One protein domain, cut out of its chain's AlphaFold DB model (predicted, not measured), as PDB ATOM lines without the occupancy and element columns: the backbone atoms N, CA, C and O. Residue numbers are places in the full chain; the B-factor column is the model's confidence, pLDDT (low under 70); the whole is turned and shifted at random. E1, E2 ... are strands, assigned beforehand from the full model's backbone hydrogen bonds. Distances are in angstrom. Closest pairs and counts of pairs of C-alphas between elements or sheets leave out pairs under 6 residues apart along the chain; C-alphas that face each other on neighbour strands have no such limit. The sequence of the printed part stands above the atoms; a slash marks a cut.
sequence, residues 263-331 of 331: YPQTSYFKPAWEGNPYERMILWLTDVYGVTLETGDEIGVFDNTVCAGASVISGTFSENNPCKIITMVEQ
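AT A GLANCE: This is residues 263 to 331 of the 331 residues of an uncharacterized protein of Candidatus Magnetoglobus multicellularis str. Araruama (UniProt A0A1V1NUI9). With little regular structure, two small antiparallel strand pairs, the hairpin E2-E3 and the pair E1-E4, meet at E3 and E4, with long loops around them. The printed part has 69 residues, no named helix and four strands in the order E1, E2, E3, E4, all strand by class, though under half of the residues are in named elements. It is compact, with a radius of gyration of the C-alphas of 11.8 A, and elongated, spanning 33 by 21 by 21 A.

IN THESE COORDINATES: E3, residues 306 to 312, is 18.0 A long; E2, residues 298 to 303, begins at C-alpha (230.983, 217.668, 271.587) and is 16.7 A long. E1, residues 281 to 285, and E4, residues 323 to 327, each measure 12.6 A; E4 ends at C-alpha (239.284, 207.346, 266.629).

HOW THE PARTS SIT: In the hairpin E2-E3, N 301 and O 309 are 2.8 A apart. In antiparallel E1-E4, N 283 and O 325 are 2.8 A apart. The closest C-alphas of E3 and E4, Gly 309 and Thr 327, are 4.3 A apart. E1 is apart from E2 and E3.

THE WHOLE: The farthest C-alphas, Thr 316 and Gln 331, are 34.4 A apart. The printed part has no cut; the link E1 to E2 is long. Confidence is low, under 70, at residues 263 to 265, 274 to 281 and 329 to 331.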
ATOM      1  N   TYR A 263     234.121 205.789 278.269       53.78
ATOM      2  CA  TYR A 263     234.219 206.705 277.134       53.78
ATOM      3  C   TYR A 263     233.279 207.894 277.385       53.78
ATOM      4  O   TYR A 263     232.187 207.678 277.929       53.78
ATOM      5  N   PRO A 264     233.681 209.132 277.045       54.78
ATOM      6  CA  PRO A 264     232.774 210.267 277.137       54.78
ATOM      7  C   PRO A 264     231.523 209.952 276.308       54.78
ATOM      8  O   PRO A 264     231.612 209.673 275.115       54.78
ATOM      9  N   GLN A 265     230.367 209.902 276.972       61.50
ATOM     10  CA  GLN A 265     229.081 209.642 276.329       61.50
ATOM     11  C   GLN A 265     228.673 210.914 275.585       61.50
ATOM     12  O   GLN A 265     228.233 211.879 276.207       61.50
ATOM     13  N   THR A 266     228.863 210.922 274.273       74.62
ATOM     14  CA  THR A 266     228.388 211.969 273.370       74.62
ATOM     15  C   THR A 266     226.927 211.706 272.996       74.62
ATOM     16  O   THR A 266     226.496 210.569 272.792       74.62
ATOM     17  N   SER A 267     226.139 212.767 272.931       83.06
ATOM     18  CA  SER A 267     224.710 212.776 272.630       83.06
ATOM     19  C   SER A 267     224.450 212.959 271.134       83.06
ATOM     20  O   SER A 267     223.498 212.380 270.607       83.06
ATOM     21  N   TYR A 268     225.290 213.736 270.442       84.75
ATOM     22  CA  TYR A 268     225.107 214.119 269.040       84.75
ATOM     23  C   TYR A 268     226.008 213.324 268.099       84.75
ATOM     24  O   TYR A 268     225.529 212.756 267.114       84.75
ATOM     25  N   PHE A 269     227.302 213.244 268.401       88.19
ATOM     26  CA  PHE A 269     228.244 212.489 267.580       88.19
ATOM     27  C   PHE A 269     228.352 211.062 268.092       88.19
ATOM     28  O   PHE A 269     228.921 210.832 269.150       88.19
ATOM     29  N   LYS A 270     227.822 210.090 267.350       85.06
ATOM     30  CA  LYS A 270     227.905 208.670 267.716       85.06
ATOM     31  C   LYS A 270     229.028 208.012 266.926       85.06
ATOM     32  O   LYS A 270     228.853 207.872 265.715       85.06
ATOM     33  N   PRO A 271     230.164 207.654 267.553       82.50
ATOM     34  CA  PRO A 271     231.196 206.897 266.866       82.50
ATOM     35  C   PRO A 271     230.603 205.622 266.266       82.50
ATOM     36  O   PRO A 271     229.746 204.986 266.878       82.50
ATOM     37  N   ALA A 272     231.060 205.240 265.080       79.88
ATOM     38  CA  ALA A 272     230.656 204.012 264.402       79.88
ATOM     39  C   ALA A 272     231.331 202.763 264.999       79.88
ATOM     40  O   ALA A 272     231.577 201.795 264.297       79.88
ATOM     41  N   TRP A 273     231.668 202.814 266.286       71.12
ATOM     42  CA  TRP A 273     232.243 201.729 267.064       71.12
ATOM     43  C   TRP A 273     231.771 201.868 268.513       71.12
ATOM     44  O   TRP A 273     231.559 202.970 269.026       71.12
ATOM     45  N   GLU A 274     231.615 200.734 269.186       65.19
ATOM     46  CA  GLU A 274     231.284 200.652 270.608       65.19
ATOM     47  C   GLU A 274     232.314 199.765 271.320       65.19
ATOM     48  O   GLU A 274     232.937 198.891 270.715       65.19
ATOM     49  N   GLY A 275     232.501 199.970 272.623       65.69
ATOM     50  CA  GLY A 275     233.454 199.177 273.402       65.69
ATOM     51  C   GLY A 275     234.900 199.624 273.188       65.69
ATOM     52  O   GLY A 275     235.177 200.822 273.171       65.69
ATOM     53  N   ASN A 276     235.845 198.681 273.106       60.94
ATOM     54  CA  ASN A 276     237.255 199.038 272.933       60.94
ATOM     55  C   ASN A 276     237.611 199.144 271.446       60.94
ATOM     56  O   ASN A 276     237.329 198.206 270.706       60.94
ATOM     57  N   PRO A 277     238.266 200.226 271.002       59.19
ATOM     58  CA  PRO A 277     238.620 200.388 269.601       59.19
ATOM     59  C   PRO A 277     239.868 199.574 269.206       59.19
ATOM     60  O   PRO A 277     240.902 199.632 269.881       59.19
ATOM     61  N   TYR A 278     239.777 198.849 268.086       62.84
ATOM     62  CA  TYR A 278     240.878 198.157 267.400       62.84
ATOM     63  C   TYR A 278     241.708 199.147 266.568       62.84
ATOM     64  O   TYR A 278     241.150 200.067 265.979       62.84
ATOM     65  N   GLU A 279     243.041 199.003 266.577       66.56
ATOM     66  CA  GLU A 279     243.990 199.918 265.902       66.56
ATOM     67  C   GLU A 279     243.692 201.414 266.107       66.56
ATOM     68  O   GLU A 279     243.855 202.251 265.219       66.56
ATOM     69  N   ARG A 280     243.254 201.765 267.322       66.38
ATOM     70  CA  ARG A 280     242.838 203.129 267.645       66.38
ATOM     71  C   ARG A 280     243.920 204.155 267.304       66.38
ATOM     72  O   ARG A 280     245.079 204.017 267.706       66.38
ATOM     73  N   MET A 281     243.510 205.244 266.674       68.31
ATOM     74  CA  MET A 281     244.290 206.472 266.632       68.31
ATOM     75  C   MET A 281     243.817 207.397 267.752       68.31
ATOM     76  O   MET A 281     242.676 207.343 268.207       68.31
ATOM     77  N   ILE A 282     244.731 208.214 268.263       71.00
ATOM     78  CA  ILE A 282     244.398 209.244 269.241       71.00
ATOM     79  C   ILE A 282     244.697 210.580 268.588       71.00
ATOM     80  O   ILE A 282     245.852 210.867 268.273       71.00
ATOM     81  N   LEU A 283     243.658 211.390 268.429       72.62
ATOM     82  CA  LEU A 283     243.773 212.782 268.042       72.62
ATOM     83  C   LEU A 283     243.790 213.648 269.297       72.62
ATOM     84  O   LEU A 283     242.935 213.521 270.176       72.62
ATOM     85  N   TRP A 284     244.790 214.519 269.366       77.62
ATOM     86  CA  TRP A 284     244.897 215.568 270.368       77.62
ATOM     87  C   TRP A 284     244.563 216.876 269.686       77.62
ATOM     88  O   TRP A 284     245.361 217.407 268.918       77.62
ATOM     89  N   LEU A 285     243.356 217.361 269.932       81.25
ATOM     90  CA  LEU A 285     242.936 218.650 269.432       81.25
ATOM     91  C   LEU A 285     243.434 219.706 270.416       81.25
ATOM     92  O   LEU A 285     243.002 219.733 271.564       81.25
ATOM     93  N   THR A 286     244.392 220.521 269.990       82.31
ATOM     94  CA  THR A 286     244.983 221.595 270.807       82.31
ATOM     95  C   THR A 286     244.373 222.960 270.501       82.31
ATOM     96  O   THR A 286     244.458 223.854 271.335       82.31
ATOM     97  N   ASP A 287     243.761 223.112 269.323       79.06
ATOM     98  CA  ASP A 287     243.094 224.331 268.868       79.06
ATOM     99  C   ASP A 287     242.014 224.006 267.812       79.06
ATOM    100  O   ASP A 287     242.105 222.998 267.107       79.06
ATOM    101  N   VAL A 288     240.999 224.864 267.705       77.38
ATOM    102  CA  VAL A 288     239.894 224.820 266.724       77.38
ATOM    103  C   VAL A 288     239.614 226.213 266.155       77.38
ATOM    104  O   VAL A 288     238.480 226.681 266.134       77.38
ATOM    105  N   TYR A 289     240.678 226.877 265.696       77.56
ATOM    106  CA  TYR A 289     240.704 228.134 264.934       77.56
ATOM    107  C   TYR A 289     239.336 228.787 264.665       77.56
ATOM    108  O   TYR A 289     238.629 228.442 263.717       77.56
ATOM    109  N   GLY A 290     238.995 229.791 265.476       74.94
ATOM    110  CA  GLY A 290     237.780 230.595 265.299       74.94
ATOM    111  C   GLY A 290     236.522 230.034 265.969       74.94
ATOM    112  O   GLY A 290     235.471 230.664 265.868       74.94
ATOM    113  N   VAL A 291     236.625 228.907 266.678       82.00
ATOM    114  CA  VAL A 291     235.556 228.344 267.512       82.00
ATOM    115  C   VAL A 291     235.997 228.346 268.973       82.00
ATOM    116  O   VAL A 291     237.024 227.771 269.326       82.00
ATOM    117  N   THR A 292     235.207 228.985 269.833       82.38
ATOM    118  CA  THR A 292     235.366 228.873 271.287       82.38
ATOM    119  C   THR A 292     234.624 227.628 271.752       82.38
ATOM    120  O   THR A 292     233.424 227.529 271.511       82.38
ATOM    121  N   LEU A 293     235.331 226.706 272.403       85.94
ATOM    122  CA  LEU A 293     234.739 225.512 273.002       85.94
ATOM    123  C   LEU A 293     234.553 225.687 274.507       85.94
ATOM    124  O   LEU A 293     235.467 226.132 275.208       85.94
ATOM    125  N   GLU A 294     233.398 225.270 275.004       87.25
ATOM    126  CA  GLU A 294     233.043 225.271 276.416       87.25
ATOM    127  C   GLU A 294     232.856 223.845 276.949       87.25
ATOM    128  O   GLU A 294     232.678 222.877 276.209       87.25
ATOM    129  N   THR A 295     232.909 223.698 278.274       86.19
ATOM    130  CA  THR A 295     232.623 222.418 278.929       86.19
ATOM    131  C   THR A 295     231.234 221.920 278.530       86.19
ATOM    132  O   THR A 295     230.239 222.600 278.766       86.19
ATOM    133  N   GLY A 296     231.165 220.700 278.000       83.81
ATOM    134  CA  GLY A 296     229.941 220.086 277.492       83.81
ATOM    135  C   GLY A 296     229.833 220.070 275.967       83.81
ATOM    136  O   GLY A 296     229.031 219.292 275.456       83.81
ATOM    137  N   ASP A 297     230.655 220.838 275.246       88.69
ATOM    138  CA  ASP A 297     230.688 220.774 273.784       88.69
ATOM    139  C   ASP A 297     231.196 219.417 273.299       88.69
ATOM    140  O   ASP A 297     232.123 218.831 273.869       88.69
ATOM    141  N   GLU A 298     230.599 218.927 272.215       90.94
ATOM    142  CA  GLU A 298     230.983 217.668 271.587       90.94
ATOM    143  C   GLU A 298     231.770 217.915 270.310       90.94
ATOM    144  O   GLU A 298     231.461 218.811 269.526       90.94
ATOM    145  N   ILE A 299     232.759 217.064 270.060       89.56
ATOM    146  CA  ILE A 299     233.538 217.080 268.827       89.56
ATOM    147  C   ILE A 299     233.468 215.697 268.209       89.56
ATOM    148  O   ILE A 299     233.842 214.719 268.852       89.56
ATOM    149  N   GLY A 300     233.006 215.629 266.962       89.31
ATOM    150  CA  GLY A 300     233.035 214.429 266.135       89.31
ATOM    151  C   GLY A 300     234.170 214.498 265.117       89.31
ATOM    152  O   GLY A 300     234.359 215.515 264.454       89.31
ATOM    153  N   VAL A 301     234.908 213.405 264.974       88.69
ATOM    154  CA  VAL A 301     235.891 213.193 263.912       88.69
ATOM    155  C   VAL A 301     235.295 212.211 262.924       88.69
ATOM    156  O   VAL A 301     234.830 211.143 263.316       88.69
ATOM    157  N   PHE A 302     235.326 212.565 261.643       86.88
ATOM    158  CA  PHE A 302     234.706 211.784 260.583       86.88
ATOM    159  C   PHE A 302     235.738 211.318 259.561       86.88
ATOM    160  O   PHE A 302     236.587 212.098 259.132       86.88
ATOM    161  N   ASP A 303     235.617 210.060 259.149       84.25
ATOM    162  CA  ASP A 303     236.154 209.570 257.885       84.25
ATOM    163  C   ASP A 303     234.993 209.524 256.886       84.25
ATOM    164  O   ASP A 303     234.062 208.726 257.020       84.25
ATOM    165  N   ASN A 304     235.005 210.436 255.912       85.94
ATOM    166  CA  ASN A 304     233.876 210.689 255.018       85.94
ATOM    167  C   ASN A 304     232.570 210.937 255.802       85.94
ATOM    168  O   ASN A 304     232.413 211.974 256.442       85.94
ATOM    169  N   THR A 305     231.624 209.997 255.748       86.88
ATOM    170  CA  THR A 305     230.336 210.072 256.455       86.88
ATOM    171  C   THR A 305     230.318 209.276 257.759       86.88
ATOM    172  O   THR A 305     229.331 209.330 258.491       86.88
ATOM    173  N   VAL A 306     231.370 208.509 258.048       83.31
ATOM    174  CA  VAL A 306     231.462 207.638 259.220       83.31
ATOM    175  C   VAL A 306     232.083 208.425 260.365       83.31
ATOM    176  O   VAL A 306     233.192 208.939 260.241       83.31
ATOM    177  N   CYS A 307     231.377 208.529 261.491       87.62
ATOM    178  CA  CYS A 307     231.934 209.120 262.706       87.62
ATOM    179  C   CYS A 307     233.010 208.176 263.258       87.62
ATOM    180  O   CYS A 307     232.707 207.185 263.918       87.62
ATOM    181  N   ALA A 308     234.271 208.458 262.951       86.19
ATOM    182  CA  ALA A 308     235.412 207.659 263.370       86.19
ATOM    183  C   ALA A 308     235.727 207.847 264.858       86.19
ATOM    184  O   ALA A 308     236.418 207.025 265.443       86.19
ATOM    185  N   GLY A 309     235.245 208.903 265.510       86.56
ATOM    186  CA  GLY A 309     235.422 209.095 266.946       86.56
ATOM    187  C   GLY A 309     234.747 210.357 267.443       86.56
ATOM    188  O   GLY A 309     234.441 211.250 266.658       86.56
ATOM    189  N   ALA A 310     234.514 210.438 268.747       88.06
ATOM    190  CA  ALA A 310     233.915 211.617 269.344       88.06
ATOM    191  C   ALA A 310     234.399 211.831 270.780       88.06
ATOM    192  O   ALA A 310     234.879 210.900 271.433       88.06
ATOM    193  N   SER A 311     234.309 213.068 271.258       86.50
ATOM    194  CA  SER A 311     234.664 213.435 272.627       86.50
ATOM    195  C   SER A 311     233.822 214.603 273.124       86.50
ATOM    196  O   SER A 311     233.235 215.329 272.324       86.50
ATOM    197  N   VAL A 312     233.785 214.773 274.445       87.31
ATOM    198  CA  VAL A 312     233.125 215.894 275.124       87.31
ATOM    199  C   VAL A 312     234.186 216.711 275.849       87.31
ATOM    200  O   VAL A 312     235.033 216.154 276.553       87.31
ATOM    201  N   ILE A 313     234.134 218.032 275.713       84.56
ATOM    202  CA  ILE A 313     235.008 218.950 276.439       84.56
ATOM    203  C   ILE A 313     234.660 218.895 277.928       84.56
ATOM    204  O   ILE A 313     233.563 219.252 278.345       84.56
ATOM    205  N   SER A 314     235.595 218.413 278.748       75.69
ATOM    206  CA  SER A 314     235.391 218.167 280.182       75.69
ATOM    207  C   SER A 314     236.024 219.230 281.093       75.69
ATOM    208  O   SER A 314     236.056 219.061 282.313       75.69
ATOM    209  N   GLY A 315     236.507 220.337 280.521       80.31
ATOM    210  CA  GLY A 315     237.131 221.449 281.238       80.31
ATOM    211  C   GLY A 315     237.655 222.530 280.290       80.31
ATOM    212  O   GLY A 315     237.287 222.569 279.121       80.31
ATOM    213  N   THR A 316     238.539 223.403 280.781       80.94
ATOM    214  CA  THR A 316     239.111 224.495 279.977       80.94
ATOM    215  C   THR A 316     239.963 223.951 278.832       80.94
ATOM    216  O   THR A 316     241.062 223.451 279.063       80.94
ATOM    217  N   PHE A 317     239.468 224.060 277.603       80.94
ATOM    218  CA  PHE A 317     240.192 223.677 276.396       80.94
ATOM    219  C   PHE A 317     241.338 224.660 276.110       80.94
ATOM    220  O   PHE A 317     241.136 225.873 276.108       80.94
ATOM    221  N   SER A 318     242.554 224.148 275.915       78.19
ATOM    222  CA  SER A 318     243.734 224.949 275.551       78.19
ATOM    223  C   SER A 318     244.848 224.060 274.998       78.19
ATOM    224  O   SER A 318     244.796 222.842 275.151       78.19
ATOM    225  N   GLU A 319     245.919 224.649 274.460       73.88
ATOM    226  CA  GLU A 319     247.112 223.891 274.045       73.88
ATOM    227  C   GLU A 319     247.715 223.043 275.179       73.88
ATOM    228  O   GLU A 319     248.203 221.943 274.938       73.88
ATOM    229  N   ASN A 320     247.638 223.524 276.425       71.69
ATOM    230  CA  ASN A 320     248.127 222.808 277.610       71.69
ATOM    231  C   ASN A 320     247.092 221.834 278.200       71.69
ATOM    232  O   ASN A 320     247.407 221.090 279.127       71.69
ATOM    233  N   ASN A 321     245.861 221.845 277.686       70.88
ATOM    234  CA  ASN A 321     244.795 220.919 278.054       70.88
ATOM    235  C   ASN A 321     243.989 220.517 276.800       70.88
ATOM    236  O   ASN A 321     242.842 220.953 276.635       70.88
ATOM    237  N   PRO A 322     244.609 219.754 275.880       79.00
ATOM    238  CA  PRO A 322     243.994 219.385 274.612       79.00
ATOM    239  C   PRO A 322     242.800 218.447 274.792       79.00
ATOM    240  O   PRO A 322     242.781 217.583 275.672       79.00
ATOM    241  N   CYS A 323     241.824 218.553 273.890       80.88
ATOM    242  CA  CYS A 323     240.738 217.585 273.806       80.88
ATOM    243  C   CYS A 323     241.256 216.298 273.166       80.88
ATOM    244  O   CYS A 323     241.721 216.282 272.023       80.88
ATOM    245  N   LYS A 324     241.156 215.198 273.908       76.31
ATOM    246  CA  LYS A 324     241.472 213.872 273.397       76.31
ATOM    247  C   LYS A 324     240.267 213.291 272.668       76.31
ATOM    248  O   LYS A 324     239.204 213.141 273.268       76.31
ATOM    249  N   ILE A 325     240.476 212.840 271.436       79.44
ATOM    250  CA  ILE A 325     239.492 212.085 270.663       79.44
ATOM    251  C   ILE A 325     240.123 210.751 270.278       79.44
ATOM    252  O   ILE A 325     241.173 210.701 269.639       79.44
ATOM    253  N   ILE A 326     239.510 209.654 270.714       73.75
ATOM    254  CA  ILE A 326     239.895 208.323 270.246       73.75
ATOM    255  C   ILE A 326     239.155 208.089 268.945       73.75
ATOM    256  O   ILE A 326     237.946 208.304 268.893       73.75
ATOM    257  N   THR A 327     239.872 207.655 267.921       75.56
ATOM    258  CA  THR A 327     239.284 207.346 266.629       75.56
ATOM    259  C   THR A 327     239.599 205.926 266.205       75.56
ATOM    260  O   THR A 327     240.700 205.421 266.422       75.56
ATOM    261  N   MET A 328     238.630 205.298 265.564       75.50
ATOM    262  CA  MET A 328     238.731 204.008 264.910       75.50
ATOM    263  C   MET A 328     237.820 204.047 263.685       75.50
ATOM    264  O   MET A 328     236.723 204.600 263.737       75.50
ATOM    265  N   VAL A 329     238.277 203.447 262.594       64.25
ATOM    266  CA  VAL A 329     237.441 203.171 261.428       64.25
ATOM    267  C   VAL A 329     237.271 201.656 261.389       64.25
ATOM    268  O   VAL A 329     238.264 200.937 261.294       64.25
ATOM    269  N   GLU A 330     236.043 201.163 261.557       58.38
ATOM    270  CA  GLU A 330     235.749 199.752 261.293       58.38
ATOM    271  C   GLU A 330     235.978 199.487 259.797       58.38
ATOM    272  O   GLU A 330     235.406 200.177 258.951       58.38
ATOM    273  N   GLN A 331     236.859 198.529 259.490       52.62
ATOM    274  CA  GLN A 331     236.982 197.921 258.162       52.62
ATOM    275  C   GLN A 331     236.141 196.653 258.103       52.62
ATOM    276  O   GLN A 331     236.270 195.825 259.037       52.62
TER     277      GLN A 331